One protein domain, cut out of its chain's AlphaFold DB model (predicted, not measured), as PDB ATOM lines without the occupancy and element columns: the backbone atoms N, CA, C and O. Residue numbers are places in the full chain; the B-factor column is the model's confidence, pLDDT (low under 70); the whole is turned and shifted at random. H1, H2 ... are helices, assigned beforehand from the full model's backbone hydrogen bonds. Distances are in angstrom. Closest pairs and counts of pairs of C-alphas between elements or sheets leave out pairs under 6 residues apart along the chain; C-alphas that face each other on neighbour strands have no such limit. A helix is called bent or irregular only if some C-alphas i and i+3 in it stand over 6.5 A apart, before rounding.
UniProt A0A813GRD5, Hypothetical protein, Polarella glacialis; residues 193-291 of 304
ATOM      1  N   SER A 193     -32.754 -24.760  -6.217       67.12
ATOM      2  CA  SER A 193     -34.169 -24.566  -6.490       67.12
ATOM      3  C   SER A 193     -34.413 -24.965  -7.954       67.12
ATOM      4  O   SER A 193     -33.528 -24.777  -8.795       67.12
ATOM      5  N   PRO A 194     -35.571 -25.562  -8.281       68.38
ATOM      6  CA  PRO A 194     -35.892 -25.941  -9.659       68.38
ATOM      7  C   PRO A 194     -35.769 -24.749 -10.624       68.38
ATOM      8  O   PRO A 194     -35.302 -24.911 -11.745       68.38
ATOM      9  N   GLU A 195     -36.057 -23.540 -10.143       74.25
ATOM     10  CA  GLU A 195     -35.904 -22.281 -10.879       74.25
ATOM     11  C   GLU A 195     -34.437 -21.985 -11.242       74.25
ATOM     12  O   GLU A 195     -34.123 -21.583 -12.365       74.25
ATOM     13  N   LEU A 196     -33.503 -22.250 -10.319       75.25
ATOM     14  CA  LEU A 196     -32.079 -22.041 -10.561       75.25
ATOM     15  C   LEU A 196     -31.517 -23.084 -11.533       75.25
ATOM     16  O   LEU A 196     -30.709 -22.729 -12.385       75.25
ATOM     17  N   ALA A 197     -31.981 -24.337 -11.470       72.19
ATOM     18  CA  ALA A 197     -31.571 -25.385 -12.407       72.19
ATOM     19  C   ALA A 197     -31.981 -25.061 -13.854       72.19
ATOM     20  O   ALA A 197     -31.193 -25.266 -14.777       72.19
ATOM     21  N   GLU A 198     -33.179 -24.506 -14.056       77.88
ATOM     22  CA  GLU A 198     -33.625 -24.069 -15.382       77.88
ATOM     23  C   GLU A 198     -32.834 -22.863 -15.890       77.88
ATOM     24  O   GLU A 198     -32.391 -22.868 -17.039       77.88
ATOM     25  N   SER A 199     -32.573 -21.874 -15.030       81.94
ATOM     26  CA  SER A 199     -31.756 -20.715 -15.408       81.94
ATOM     27  C   SER A 199     -30.306 -21.104 -15.736       81.94
ATOM     28  O   SER A 199     -29.752 -20.638 -16.731       81.94
ATOM     29  N   ALA A 200     -29.711 -22.018 -14.962       79.62
ATOM     30  CA  ALA A 200     -28.372 -22.543 -15.195       79.62
ATOM     31  C   ALA A 200     -28.309 -23.360 -16.489       79.62
ATOM     32  O   ALA A 200     -27.381 -23.192 -17.275       79.62
ATOM     33  N   LEU A 201     -29.307 -24.207 -16.755       82.50
ATOM     34  CA  LEU A 201     -29.382 -24.978 -17.996       82.50
ATOM     35  C   LEU A 201     -29.510 -24.059 -19.215       82.50
ATOM     36  O   LEU A 201     -28.813 -24.269 -20.209       82.50
ATOM     37  N   ALA A 202     -30.351 -23.025 -19.139       84.25
ATOM     38  CA  ALA A 202     -30.484 -22.027 -20.194       84.25
ATOM     39  C   ALA A 202     -29.176 -21.248 -20.406       84.25
ATOM     40  O   ALA A 202     -28.713 -21.124 -21.541       84.25
ATOM     41  N   ALA A 203     -28.537 -20.792 -19.326       83.50
ATOM     42  CA  ALA A 203     -27.259 -20.088 -19.384       83.50
ATOM     43  C   ALA A 203     -26.146 -20.961 -19.984       83.50
ATOM     44  O   ALA A 203     -25.417 -20.501 -20.860       83.50
ATOM     45  N   CYS A 204     -26.049 -22.231 -19.579       84.56
ATOM     46  CA  CYS A 204     -25.092 -23.185 -20.136       84.56
ATOM     47  C   CYS A 204     -25.328 -23.416 -21.630       84.56
ATOM     48  O   CYS A 204     -24.371 -23.387 -22.397       84.56
ATOM     49  N   LYS A 205     -26.583 -23.592 -22.063       86.62
ATOM     50  CA  LYS A 205     -26.917 -23.745 -23.488       86.62
ATOM     51  C   LYS A 205     -26.473 -22.532 -24.297       86.62
ATOM     52  O   LYS A 205     -25.750 -22.690 -25.274       86.62
ATOM     53  N   VAL A 206     -26.846 -21.329 -23.857       89.00
ATOM     54  CA  VAL A 206     -26.444 -20.083 -24.526       89.00
ATOM     55  C   VAL A 206     -24.922 -19.957 -24.556       89.00
ATOM     56  O   VAL A 206     -24.358 -19.688 -25.613       89.00
ATOM     57  N   GLY A 207     -24.247 -20.212 -23.433       88.50
ATOM     58  CA  GLY A 207     -22.790 -20.176 -23.343       88.50
ATOM     59  C   GLY A 207     -22.123 -21.130 -24.334       88.50
ATOM     60  O   GLY A 207     -21.296 -20.697 -25.135       88.50
ATOM     61  N   PHE A 208     -22.516 -22.406 -24.339       90.38
ATOM     62  CA  PHE A 208     -21.965 -23.391 -25.267       90.38
ATOM     63  C   PHE A 208     -22.224 -23.023 -26.724       90.38
ATOM     64  O   PHE A 208     -21.294 -23.092 -27.523       90.38
ATOM     65  N   THR A 209     -23.430 -22.577 -27.078       90.31
ATOM     66  CA  THR A 209     -23.740 -22.157 -28.451       90.31
ATOM     67  C   THR A 209     -22.903 -20.955 -28.880       90.31
ATOM     68  O   THR A 209     -22.353 -20.961 -29.979       90.31
ATOM     69  N   VAL A 210     -22.743 -19.943 -28.020       90.62
ATOM     70  CA  VAL A 210     -21.889 -18.783 -28.318       90.62
ATOM     71  C   VAL A 210     -20.453 -19.234 -28.566       90.62
ATOM     72  O   VAL A 210     -19.877 -18.884 -29.594       90.62
ATOM     73  N   PHE A 211     -19.884 -20.060 -27.686       86.50
ATOM     74  CA  PHE A 211     -18.527 -20.568 -27.879       86.50
ATOM     75  C   PHE A 211     -18.402 -21.442 -29.133       86.50
ATOM     76  O   PHE A 211     -17.444 -21.278 -29.880       86.50
ATOM     77  N   GLN A 212     -19.369 -22.310 -29.430       92.00
ATOM     78  CA  GLN A 212     -19.379 -23.106 -30.663       92.00
ATOM     79  C   GLN A 212     -19.368 -22.222 -31.914       92.00
ATOM     80  O   GLN A 212     -18.615 -22.500 -32.843       92.00
ATOM     81  N   VAL A 213     -20.140 -21.132 -31.931       92.94
ATOM     82  CA  VAL A 213     -20.127 -20.170 -33.041       92.94
ATOM     83  C   VAL A 213     -18.784 -19.444 -33.121       92.94
ATOM     84  O   VAL A 213     -18.233 -19.329 -34.212       92.94
ATOM     85  N   LEU A 214     -18.221 -19.000 -31.992       89.81
ATOM     86  CA  LEU A 214     -16.910 -18.339 -31.960       89.81
ATOM     87  C   LEU A 214     -15.799 -19.257 -32.494       89.81
ATOM     88  O   LEU A 214     -15.032 -18.854 -33.369       89.81
ATOM     89  N   PHE A 215     -15.722 -20.498 -32.007       89.44
ATOM     90  CA  PHE A 215     -14.725 -21.472 -32.458       89.44
ATOM     91  C   PHE A 215     -14.984 -21.933 -33.894       89.44
ATOM     92  O   PHE A 215     -14.042 -22.008 -34.675       89.44
ATOM     93  N   GLY A 216     -16.239 -22.156 -34.285       91.94
ATOM     94  CA  GLY A 216     -16.611 -22.477 -35.664       91.94
ATOM     95  C   GLY A 216     -16.218 -21.371 -36.645       91.94
ATOM     96  O   GLY A 216     -15.581 -21.643 -37.661       91.94
ATOM     97  N   ALA A 217     -16.488 -20.108 -36.307       91.00
ATOM     98  CA  ALA A 217     -16.029 -18.962 -37.087       91.00
ATOM     99  C   ALA A 217     -14.494 -18.905 -37.160       91.00
ATOM    100  O   ALA A 217     -13.952 -18.627 -38.225       91.00
ATOM    101  N   ARG A 218     -13.772 -19.223 -36.076       89.12
ATOM    102  CA  ARG A 218     -12.297 -19.289 -36.078       89.12
ATOM    103  C   ARG A 218     -11.750 -20.396 -36.972       89.12
ATOM    104  O   ARG A 218     -10.735 -20.160 -37.621       89.12
ATOM    105  N   VAL A 219     -12.415 -21.551 -37.038       91.06
ATOM    106  CA  VAL A 219     -12.065 -22.619 -37.987       91.06
ATOM    107  C   VAL A 219     -12.196 -22.104 -39.418       91.06
ATOM    108  O   VAL A 219     -11.254 -22.246 -40.190       91.06
ATOM    109  N   LEU A 220     -13.319 -21.458 -39.752       91.12
ATOM    110  CA  LEU A 220     -13.558 -20.916 -41.093       91.12
ATOM    111  C   LEU A 220     -12.564 -19.805 -41.450       91.12
ATOM    112  O   LEU A 220     -11.932 -19.869 -42.497       91.12
ATOM    113  N   LEU A 221     -12.380 -18.821 -40.567       87.69
ATOM    114  CA  LEU A 221     -11.443 -17.711 -40.771       87.69
ATOM    115  C   LEU A 221      -9.994 -18.192 -40.892       87.69
ATOM    116  O   LEU A 221      -9.230 -17.625 -41.664       87.69
ATOM    117  N   GLY A 222      -9.625 -19.261 -40.180       84.19
ATOM    118  CA  GLY A 222      -8.297 -19.868 -40.268       84.19
ATOM    119  C   GLY A 222      -7.971 -20.477 -41.634       84.19
ATOM    120  O   GLY A 222      -6.796 -20.617 -41.955       84.19
ATOM    121  N   GLN A 223      -8.976 -20.799 -42.458       85.00
ATOM    122  CA  GLN A 223      -8.761 -21.299 -43.824       85.00
ATOM    123  C   GLN A 223      -8.480 -20.179 -44.839       85.00
ATOM    124  O   GLN A 223      -8.087 -20.466 -45.969       85.00
ATOM    125  N   PHE A 224      -8.681 -18.906 -44.473       85.69
ATOM    126  CA  PHE A 224      -8.498 -17.761 -45.368       85.69
ATOM    127  C   PHE A 224      -7.225 -16.981 -45.011       85.69
ATOM    128  O   PHE A 224      -7.293 -16.010 -44.256       85.69
ATOM    129  N   PRO A 225      -6.061 -17.310 -45.605       77.56
ATOM    130  CA  PRO A 225      -4.785 -16.670 -45.262       77.56
ATOM    131  C   PRO A 225      -4.714 -15.179 -45.634       77.56
ATOM    132  O   PRO A 225      -3.781 -14.492 -45.240       77.56
ATOM    133  N   LYS A 226      -5.679 -14.676 -46.412       83.31
ATOM    134  CA  LYS A 226      -5.731 -13.285 -46.890       83.31
ATOM    135  C   LYS A 226      -6.491 -12.340 -45.952       83.31
ATOM    136  O   LYS A 226      -6.550 -11.152 -46.243       83.31
ATOM    137  N   ILE A 227      -7.130 -12.855 -44.899       84.50
ATOM    138  CA  ILE A 227      -7.958 -12.057 -43.987       84.50
ATOM    139  C   ILE A 227      -7.175 -11.785 -42.705       84.50
ATOM    140  O   ILE A 227      -6.840 -12.712 -41.966       84.50
ATOM    141  N   ASP A 228      -6.962 -10.508 -42.398       83.06
ATOM    142  CA  ASP A 228      -6.403 -10.103 -41.114       83.06
ATOM    143  C   ASP A 228      -7.440 -10.275 -39.998       83.06
ATOM    144  O   ASP A 228      -8.345  -9.472 -39.781       83.06
ATOM    145  N   THR A 229      -7.293 -11.367 -39.248       80.06
ATOM    146  CA  THR A 229      -8.187 -11.741 -38.137       80.06
ATOM    147  C   THR A 229      -8.099 -10.812 -36.921       80.06
ATOM    148  O   THR A 229      -8.923 -10.916 -36.012       80.06
ATOM    149  N   LYS A 230      -7.121  -9.898 -36.899       82.44
ATOM    150  CA  LYS A 230      -6.919  -8.901 -35.835       82.44
ATOM    151  C   LYS A 230      -7.657  -7.586 -36.087       82.44
ATOM    152  O   LYS A 230      -7.792  -6.794 -35.159       82.44
ATOM    153  N   GLU A 231      -8.147  -7.359 -37.301       85.56
ATOM    154  CA  GLU A 231      -8.907  -6.157 -37.635       85.56
ATOM    155  C   GLU A 231     -10.409  -6.352 -37.378       85.56
ATOM    156  O   GLU A 231     -10.945  -7.466 -37.425       85.56
ATOM    157  N   LEU A 232     -11.119  -5.263 -37.068       89.12
ATOM    158  CA  LEU A 232     -12.582  -5.288 -36.985       89.12
ATOM    159  C   LEU A 232     -13.155  -5.482 -38.397       89.12
ATOM    160  O   LEU A 232     -12.686  -4.822 -39.321       89.12
ATOM    161  N   PRO A 233     -14.163  -6.353 -38.598       84.75
ATOM    162  CA  PRO A 233     -15.065  -6.965 -37.608       84.75
ATOM    163  C   PRO A 233     -14.605  -8.319 -37.033       84.75
ATOM    164  O   PRO A 233     -15.192  -8.815 -36.070       84.75
ATOM    165  N   TRP A 234     -13.567  -8.932 -37.601       86.19
ATOM    166  CA  TRP A 234     -13.157 -10.308 -37.292       86.19
ATOM    167  C   TRP A 234     -12.489 -10.459 -35.923       86.19
ATOM    168  O   TRP A 234     -12.552 -11.532 -35.315       86.19
ATOM    169  N   ALA A 235     -11.944  -9.364 -35.391       83.31
ATOM    170  CA  ALA A 235     -11.343  -9.304 -34.066       83.31
ATOM    171  C   ALA A 235     -12.285  -9.775 -32.939       83.31
ATOM    172  O   ALA A 235     -11.822 -10.324 -31.937       83.31
ATOM    173  N   ILE A 236     -13.606  -9.633 -33.126       83.69
ATOM    174  CA  ILE A 236     -14.634 -10.103 -32.181       83.69
ATOM    175  C   ILE A 236     -14.570 -11.622 -31.997       83.69
ATOM    176  O   ILE A 236     -14.869 -12.113 -30.918       83.69
ATOM    177  N   PHE A 237     -14.151 -12.380 -33.010       85.94
ATOM    178  CA  PHE A 237     -13.985 -13.831 -32.903       85.94
ATOM    179  C   PHE A 237     -12.591 -14.213 -32.399       85.94
ATOM    180  O   PHE A 237     -12.420 -15.245 -31.749       85.94
ATOM    181  N   HIS A 238     -11.585 -13.384 -32.687       83.44
ATOM    182  CA  HIS A 238     -10.190 -13.647 -32.350       83.44
ATOM    183  C   HIS A 238      -9.904 -13.459 -30.854       83.44
ATOM    184  O   HIS A 238      -9.518 -14.413 -30.183       83.44
ATOM    185  N   TYR A 239     -10.160 -12.272 -30.301       85.00
ATOM    186  CA  TYR A 239      -9.817 -11.957 -28.911       85.00
ATOM    187  C   TYR A 239     -10.454 -12.878 -27.854       85.00
ATOM    188  O   TYR A 239      -9.724 -13.367 -26.989       85.00
ATOM    189  N   PRO A 240     -11.768 -13.181 -27.892       82.06
ATOM    190  CA  PRO A 240     -12.387 -14.013 -26.863       82.06
ATOM    191  C   PRO A 240     -12.069 -15.500 -27.008       82.06
ATOM    192  O   PRO A 240     -12.478 -16.268 -26.148       82.06
ATOM    193  N   THR A 241     -11.380 -15.937 -28.065       85.12
ATOM    194  CA  THR A 241     -10.939 -17.335 -28.207       85.12
ATOM    195  C   THR A 241      -9.444 -17.499 -27.948       85.12
ATOM    196  O   THR A 241      -8.993 -18.595 -27.621       85.12
ATOM    197  N   GLU A 242      -8.668 -16.415 -28.015       84.31
ATOM    198  CA  GLU A 242      -7.210 -16.482 -27.930       84.31
ATOM    199  C   GLU A 242      -6.697 -16.919 -26.554       84.31
ATOM    200  O   GLU A 242      -5.690 -17.619 -26.476       84.31
ATOM    201  N   TRP A 243      -7.421 -16.610 -25.473       81.62
ATOM    202  CA  TRP A 243      -7.064 -17.079 -24.126       81.62
ATOM    203  C   TRP A 243      -7.071 -18.612 -24.008       81.62
ATOM    204  O   TRP A 243      -6.304 -19.175 -23.231       81.62
ATOM    205  N   VAL A 244      -7.902 -19.288 -24.806       84.31
ATOM    206  CA  VAL A 244      -7.980 -20.754 -24.878       84.31
ATOM    207  C   VAL A 244      -6.981 -21.314 -25.892       84.31
ATOM    208  O   VAL A 244      -6.362 -22.363 -25.687       84.31
ATOM    209  N   LEU A 245      -6.834 -20.623 -27.023       83.50
ATOM    210  CA  LEU A 245      -6.065 -21.107 -28.164       83.50
ATOM    211  C   LEU A 245      -4.556 -20.929 -27.987       83.50
ATOM    212  O   LEU A 245      -3.797 -21.795 -28.406       83.50
ATOM    213  N   ALA A 246      -4.105 -19.863 -27.325       82.69
ATOM    214  CA  ALA A 246      -2.687 -19.619 -27.070       82.69
ATOM    215  C   ALA A 246      -1.972 -20.796 -26.368       82.69
ATOM    216  O   ALA A 246      -0.959 -21.258 -26.897       82.69
ATOM    217  N   PRO A 247      -2.479 -21.350 -25.243       82.69
ATOM    218  CA  PRO A 247      -1.827 -22.491 -24.600       82.69
ATOM    219  C   PRO A 247      -1.940 -23.776 -25.426       82.69
ATOM    220  O   PRO A 247      -1.013 -24.580 -25.445       82.69
ATOM    221  N   THR A 248      -3.046 -23.978 -26.147       84.44
ATOM    222  CA  THR A 248      -3.219 -25.200 -26.946       84.44
ATOM    223  C   THR A 248      -2.337 -25.230 -28.190       84.44
ATOM    224  O   THR A 248      -1.824 -26.293 -28.523       84.44
ATOM    225  N   ARG A 249      -2.026 -24.077 -28.789       85.50
ATOM    226  CA  ARG A 249      -1.049 -23.954 -29.885       85.50
ATOM    227  C   ARG A 249       0.399 -24.194 -29.466       85.50
ATOM    228  O   ARG A 249       1.224 -24.552 -30.300       85.50
ATOM    229  N   ALA A 250       0.726 -24.000 -28.187       83.38
ATOM    230  CA  ALA A 250       2.049 -24.355 -27.673       83.38
ATOM    231  C   ALA A 250       2.272 -25.879 -27.703       83.38
ATOM    232  O   ALA A 250       3.402 -26.335 -27.864       83.38
ATOM    233  N   ILE A 251       1.188 -26.649 -27.575       84.50
ATOM    234  CA  ILE A 251       1.197 -28.116 -27.600       84.50
ATOM    235  C   ILE A 251       1.020 -28.625 -29.033       84.50
ATOM    236  O   ILE A 251       1.783 -29.470 -29.493       84.50
ATOM    237  N   PHE A 252       0.031 -28.090 -29.747       82.81
ATOM    238  CA  PHE A 252      -0.295 -28.450 -31.121       82.81
ATOM    239  C   PHE A 252       0.193 -27.346 -32.053       82.81
ATOM    240  O   PHE A 252      -0.538 -26.401 -32.362       82.81
ATOM    241  N   LYS A 253       1.459 -27.448 -32.474       83.12
ATOM    242  CA  LYS A 253       2.009 -26.522 -33.466       83.12
ATOM    243  C   LYS A 253       1.183 -26.607 -34.762       83.12
ATOM    244  O   LYS A 253       0.721 -27.695 -35.105       83.12
ATOM    245  N   PRO A 254       0.975 -25.489 -35.479       81.69
ATOM    246  CA  PRO A 254       0.242 -25.511 -36.739       81.69
ATOM    247  C   PRO A 254       0.974 -26.377 -37.768       81.69
ATOM    248  O   PRO A 254       2.089 -26.052 -38.174       81.69
ATOM    249  N   GLU A 255       0.337 -27.460 -38.199       74.25
ATOM    250  CA  GLU A 255       0.838 -28.307 -39.277       74.25
ATOM    251  C   GLU A 255       0.359 -27.734 -40.617       74.25
ATOM    252  O   GLU A 255      -0.809 -27.378 -40.779       74.25
ATOM    253  N   ALA A 256       1.277 -27.585 -41.575       73.25
ATOM    254  CA  ALA A 256       0.995 -27.047 -42.914       73.25
ATOM    255  C   ALA A 256       0.327 -25.649 -42.950       73.25
ATOM    256  O   ALA A 256      -0.378 -25.315 -43.901       73.25
ATOM    257  N   GLY A 257       0.547 -24.812 -41.928       74.44
ATOM    258  CA  GLY A 257      -0.011 -23.454 -41.868       74.44
ATOM    259  C   GLY A 257      -1.500 -23.386 -41.510       74.44
ATOM    260  O   GLY A 257      -2.064 -22.293 -41.504       74.44
ATOM    261  N   VAL A 258      -2.128 -24.520 -41.170       81.00
ATOM    262  CA  VAL A 258      -3.520 -24.589 -40.709       81.00
ATOM    263  C   VAL A 258      -3.547 -24.818 -39.200       81.00
ATOM    264  O   VAL A 258      -2.960 -25.760 -38.673       81.00
ATOM    265  N   ASP A 259      -4.247 -23.946 -38.478       85.19
ATOM    266  CA  ASP A 259      -4.406 -24.078 -37.030       85.19
ATOM    267  C   ASP A 259      -5.506 -25.096 -36.692       85.19
ATOM    268  O   ASP A 259      -6.689 -24.866 -36.944       85.19
ATOM    269  N   ILE A 260      -5.106 -26.224 -36.102       88.50
ATOM    270  CA  ILE A 260      -6.000 -27.327 -35.707       88.50
ATOM    271  C   ILE A 260      -6.670 -27.047 -34.349       88.50
ATOM    272  O   ILE A 260      -7.732 -27.595 -34.041       88.50
ATOM    273  N   SER A 261      -6.105 -26.152 -33.536       91.00
ATOM    274  CA  SER A 261      -6.553 -25.888 -32.161       91.00
ATOM    275  C   SER A 261      -8.038 -25.491 -32.061       91.00
ATOM    276  O   SER A 261      -8.741 -26.039 -31.207       91.00
ATOM    277  N   PRO A 262      -8.582 -24.616 -32.935       90.62
ATOM    278  CA  PRO A 262      -9.999 -24.260 -32.904       90.62
ATOM    279  C   PRO A 262     -10.931 -25.440 -33.194       90.62
ATOM    280  O   PRO A 262     -12.015 -25.503 -32.620       90.62
ATOM    281  N   ILE A 263     -10.507 -26.394 -34.033       92.25
ATOM    282  CA  ILE A 263     -11.286 -27.601 -34.350       92.25
ATOM    283  C   ILE A 263     -11.383 -28.499 -33.115       92.25
ATOM    284  O   ILE A 263     -12.467 -28.974 -32.780       92.25
ATOM    285  N   LEU A 264     -10.268 -28.697 -32.406       92.56
ATOM    286  CA  LEU A 264     -10.236 -29.499 -31.180       92.56
ATOM    287  C   LEU A 264     -11.182 -28.932 -30.118       92.56
ATOM    288  O   LEU A 264     -11.992 -29.665 -29.551       92.56
ATOM    289  N   TRP A 265     -11.135 -27.620 -29.889       91.06
ATOM    290  CA  TRP A 265     -12.031 -26.970 -28.934       91.06
ATOM    291  C   TRP A 265     -13.489 -27.002 -29.368       91.06
ATOM    292  O   TRP A 265     -14.357 -27.235 -28.528       91.06
ATOM    293  N   LEU A 266     -13.769 -26.843 -30.663       93.62
ATOM    294  CA  LEU A 266     -15.120 -26.989 -31.190       93.62
ATOM    295  C   LEU A 266     -15.677 -28.391 -30.908       93.62
ATOM    296  O   LEU A 266     -16.792 -28.512 -30.407       93.62
ATOM    297  N   MET A 267     -14.890 -29.441 -31.150       93.75
ATOM    298  CA  MET A 267     -15.286 -30.825 -30.867       93.75
ATOM    299  C   MET A 267     -15.544 -31.062 -29.375       93.75
ATOM    300  O   MET A 267     -16.554 -31.665 -29.011       93.75
ATOM    301  N   ILE A 268     -14.671 -30.546 -28.503       92.62
ATOM    302  CA  ILE A 268     -14.842 -30.636 -27.045       92.62
ATOM    303  C   ILE A 268     -16.117 -29.910 -26.601       92.62
ATOM    304  O   ILE A 268     -16.874 -30.443 -25.795       92.62
ATOM    305  N   LEU A 269     -16.386 -28.718 -27.135       91.75
ATOM    306  CA  LEU A 269     -17.575 -27.933 -26.800       91.75
ATOM    307  C   LEU A 269     -18.868 -28.565 -27.313       91.75
ATOM    308  O   LEU A 269     -19.888 -28.479 -26.635       91.75
ATOM    309  N   LEU A 270     -18.852 -29.191 -28.491       92.56
ATOM    310  CA  LEU A 270     -19.997 -29.941 -29.015       92.56
ATOM    311  C   LEU A 270     -20.303 -31.150 -28.128       92.56
ATOM    312  O   LEU A 270     -21.450 -31.349 -27.734       92.56
ATOM    313  N   LEU A 271     -19.269 -31.898 -27.738       94.00
ATOM    314  CA  LEU A 271     -19.410 -33.023 -26.817       94.00
ATOM    315  C   LEU A 271     -19.908 -32.571 -25.438       94.00
ATOM    316  O   LEU A 271     -20.824 -33.174 -24.886       94.00
ATOM    317  N   ALA A 272     -19.326 -31.508 -24.881       89.81
ATOM    318  CA  ALA A 272     -19.724 -30.971 -23.585       89.81
ATOM    319  C   ALA A 272     -21.172 -30.468 -23.609       89.81
ATOM    320  O   ALA A 272     -21.929 -30.746 -22.681       89.81
ATOM    321  N   ALA A 273     -21.580 -29.780 -24.678       90.19
ATOM    322  CA  ALA A 273     -22.951 -29.321 -24.841       90.19
ATOM    323  C   ALA A 273     -23.940 -30.492 -24.889       90.19
ATOM    324  O   ALA A 273     -24.959 -30.434 -24.202       90.19
ATOM    325  N   GLU A 274     -23.633 -31.564 -25.620       92.00
ATOM    326  CA  GLU A 274     -24.500 -32.743 -25.690       92.00
ATOM    327  C   GLU A 274     -24.552 -33.491 -24.348       92.00
ATOM    328  O   GLU A 274     -25.631 -33.795 -23.841       92.00
ATOM    329  N   LEU A 275     -23.401 -33.708 -23.707       90.19
ATOM    330  CA  LEU A 275     -23.318 -34.453 -22.448       90.19
ATOM    331  C   LEU A 275     -23.960 -33.708 -21.268       90.19
ATOM    332  O   LEU A 275     -24.540 -34.333 -20.377       90.19
ATOM    333  N   LEU A 276     -23.854 -32.378 -21.225       85.75
ATOM    334  CA  LEU A 276     -24.425 -31.580 -20.139       85.75
ATOM    335  C   LEU A 276     -25.862 -31.158 -20.445       85.75
ATOM    336  O   LEU A 276     -26.731 -31.296 -19.587       85.75
ATOM    337  N   THR A 277     -26.116 -30.635 -21.643       86.69
ATOM    338  CA  THR A 277     -27.365 -29.929 -21.980       86.69
ATOM    339  C   THR A 277     -28.200 -30.580 -23.081       86.69
ATOM    340  O   THR A 277     -29.303 -30.091 -23.357       86.69
ATOM    341  N   GLY A 278     -27.701 -31.657 -23.694       86.88
ATOM    342  CA  GLY A 278     -28.414 -32.415 -24.716       86.88
ATOM    343  C   GLY A 278     -29.649 -33.139 -24.167       86.88
ATOM    344  O   GLY A 278     -29.879 -33.152 -22.953       86.88
ATOM    345  N   PRO A 279     -30.465 -33.759 -25.035       81.56
ATOM    346  CA  PRO A 279     -31.674 -34.482 -24.630       81.56
ATOM    347  C   PRO A 279     -31.394 -35.629 -23.649       81.56
ATOM    348  O   PRO A 279     -32.202 -35.893 -22.765       81.56
ATOM    349  N   ALA A 280     -30.231 -36.276 -23.782       78.25
ATOM    350  CA  ALA A 280     -29.728 -37.294 -22.858       78.25
ATOM    351  C   ALA A 280     -28.723 -36.730 -21.832       78.25
ATOM    352  O   ALA A 280     -27.995 -37.483 -21.184       78.25
ATOM    353  N   GLY A 281     -28.644 -35.405 -21.708       84.81
ATOM    354  CA  GLY A 281     -27.648 -34.728 -20.893       84.81
ATOM    355  C   GLY A 281     -27.905 -34.870 -19.395       84.81
ATOM    356  O   GLY A 281     -29.043 -34.939 -18.927       84.81
ATOM    357  N   ILE A 282     -26.826 -34.854 -18.613       83.06
ATOM    358  CA  ILE A 282     -26.868 -35.086 -17.161       83.06
ATOM    359  C   ILE A 282     -27.756 -34.053 -16.442       83.06
ATOM    360  O   ILE A 282     -28.473 -34.417 -15.505       83.06
ATOM    361  N   LEU A 283     -27.754 -32.785 -16.881       77.62
ATOM    362  CA  LEU A 283     -28.589 -31.739 -16.272       77.62
ATOM    363  C   LEU A 283     -30.083 -31.911 -16.585       77.62
ATOM    364  O   LEU A 283     -30.923 -31.582 -15.751       77.62
ATOM    365  N   VAL A 284     -30.423 -32.438 -17.764       79.44
ATOM    366  CA  VAL A 284     -31.820 -32.714 -18.136       79.44
ATOM    367  C   VAL A 284     -32.351 -33.877 -17.304       79.44
ATOM    368  O   VAL A 284     -33.389 -33.754 -16.656       79.44
ATOM    369  N   LEU A 285     -31.578 -34.961 -17.207       81.81
ATOM    370  CA  LEU A 285     -31.953 -36.137 -16.423       81.81
ATOM    371  C   LEU A 285     -32.148 -35.819 -14.935       81.81
ATOM    372  O   LEU A 285     -33.076 -36.328 -14.312       81.81
ATOM    373  N   THR A 286     -31.305 -34.964 -14.349       78.94
ATOM    374  CA  THR A 286     -31.463 -34.555 -12.940       78.94
ATOM    375  C   THR A 286     -32.681 -33.664 -12.711       78.94
ATOM    376  O   THR A 286     -33.312 -33.776 -11.656       78.94
ATOM    377  N   LYS A 287     -33.052 -32.819 -13.682       77.12
ATOM    378  CA  LYS A 287     -34.296 -32.038 -13.630       77.12
ATOM    379  C   LYS A 287     -35.519 -32.956 -13.647       77.12
ATOM    380  O   LYS A 287     -36.377 -32.858 -12.769       77.12
ATOM    381  N   ASP A 288     -35.560 -33.876 -14.604       78.31
ATOM    382  CA  ASP A 288     -36.727 -34.722 -14.851       78.31
ATOM    383  C   ASP A 288     -36.904 -35.789 -13.761       78.31
ATOM    384  O   ASP A 288     -38.016 -35.997 -13.270       78.31
ATOM    385  N   ALA A 289     -35.808 -36.389 -13.281       73.00
ATOM    386  CA  ALA A 289     -35.845 -37.352 -12.179       73.00
ATOM    387  C   ALA A 289     -36.448 -36.754 -10.895       73.00
ATOM    388  O   ALA A 289     -37.138 -37.449 -10.145       73.00
ATOM    389  N   ARG A 290     -36.234 -35.453 -10.646       63.41
ATOM    390  CA  ARG A 290     -36.812 -34.750  -9.494       63.41
ATOM    391  C   ARG A 290     -38.293 -34.423  -9.690       63.41
ATOM    392  O   ARG A 290     -39.035 -34.447  -8.713       63.41
ATOM    393  N   ALA A 291     -38.723 -34.156 -10.923       66.75
ATOM    394  CA  ALA A 291     -40.127 -33.908 -11.250       66.75
ATOM    395  C   ALA A 291     -40.993 -35.180 -11.152       66.75
ATOM    396  O   ALA A 291     -42.176 -35.093 -10.841       66.75
TER     397      ALA A 291
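What this domain is: This is residues 193 to 291 of the 304 residues of the protein "Hypothetical protein" of Polarella glacialis (UniProt A0A813GRD5). Long helix H1 runs side by side with H3 and H4, which follow each other nearly in line and return the opposite way; kinked H2 crosses this pair of rods near one end. The printed part has 99 residues with four named helices, H1 to H4 in order, all helix, and is loose: radius of gyration of the C-alphas 16.6 A, spans 53 by 27 by 19 A.

Where its parts are: H1, residues 194 to 222, spans 41.7 A from C-alpha 194 at (-35.892, -25.941, -9.659). H2, residues 235 to 251, and H3, residues 261 to 277, each span 23.5 A. H2 is only just irregular, C-alphas 240 and 243 being 6.7 A apart, with a kink of 64 degrees near residue 243. H4, residues 282 to 291, spans 14.6 A and ends at (-40.127, -33.908, -11.250).

How they stand to each other: H1, H3 and H4 form a bundle, helices running lengthwise together. H1 touches H3, closest C-alphas Phe 215 and Pro 262, 5.5 A, at a shallow tilt of 21 degrees, opposite ways. H1 only just touches H4, with 3 pairs of C-alphas within 8 A, closest Leu 201 and Leu 283, 7.0 A. H3 and H4 touch only at the corner, closest C-alphas Leu 276 and Ile 282, 5.2 A. H2 touches H1, closest C-alphas Phe 237 and Leu 214, 5.5 A, about perpendicular at 81 degrees. H2 and H4 are apart. O i to N i+4 pairs are within hydrogen-bond range throughout H1 and H3, in 5 of 6 in H4 and 6 of 13 in H2, where 8 of 14 O i to N i+3 pairs are.

The domain as a whole: The C-alphas farthest apart, Lys 226 and Ala 291, are 53.7 A apart. The printed part has no cut; the H1 to H2 link is long. Residues 193 to 194 and 290 to 291 are under pLDDT 70.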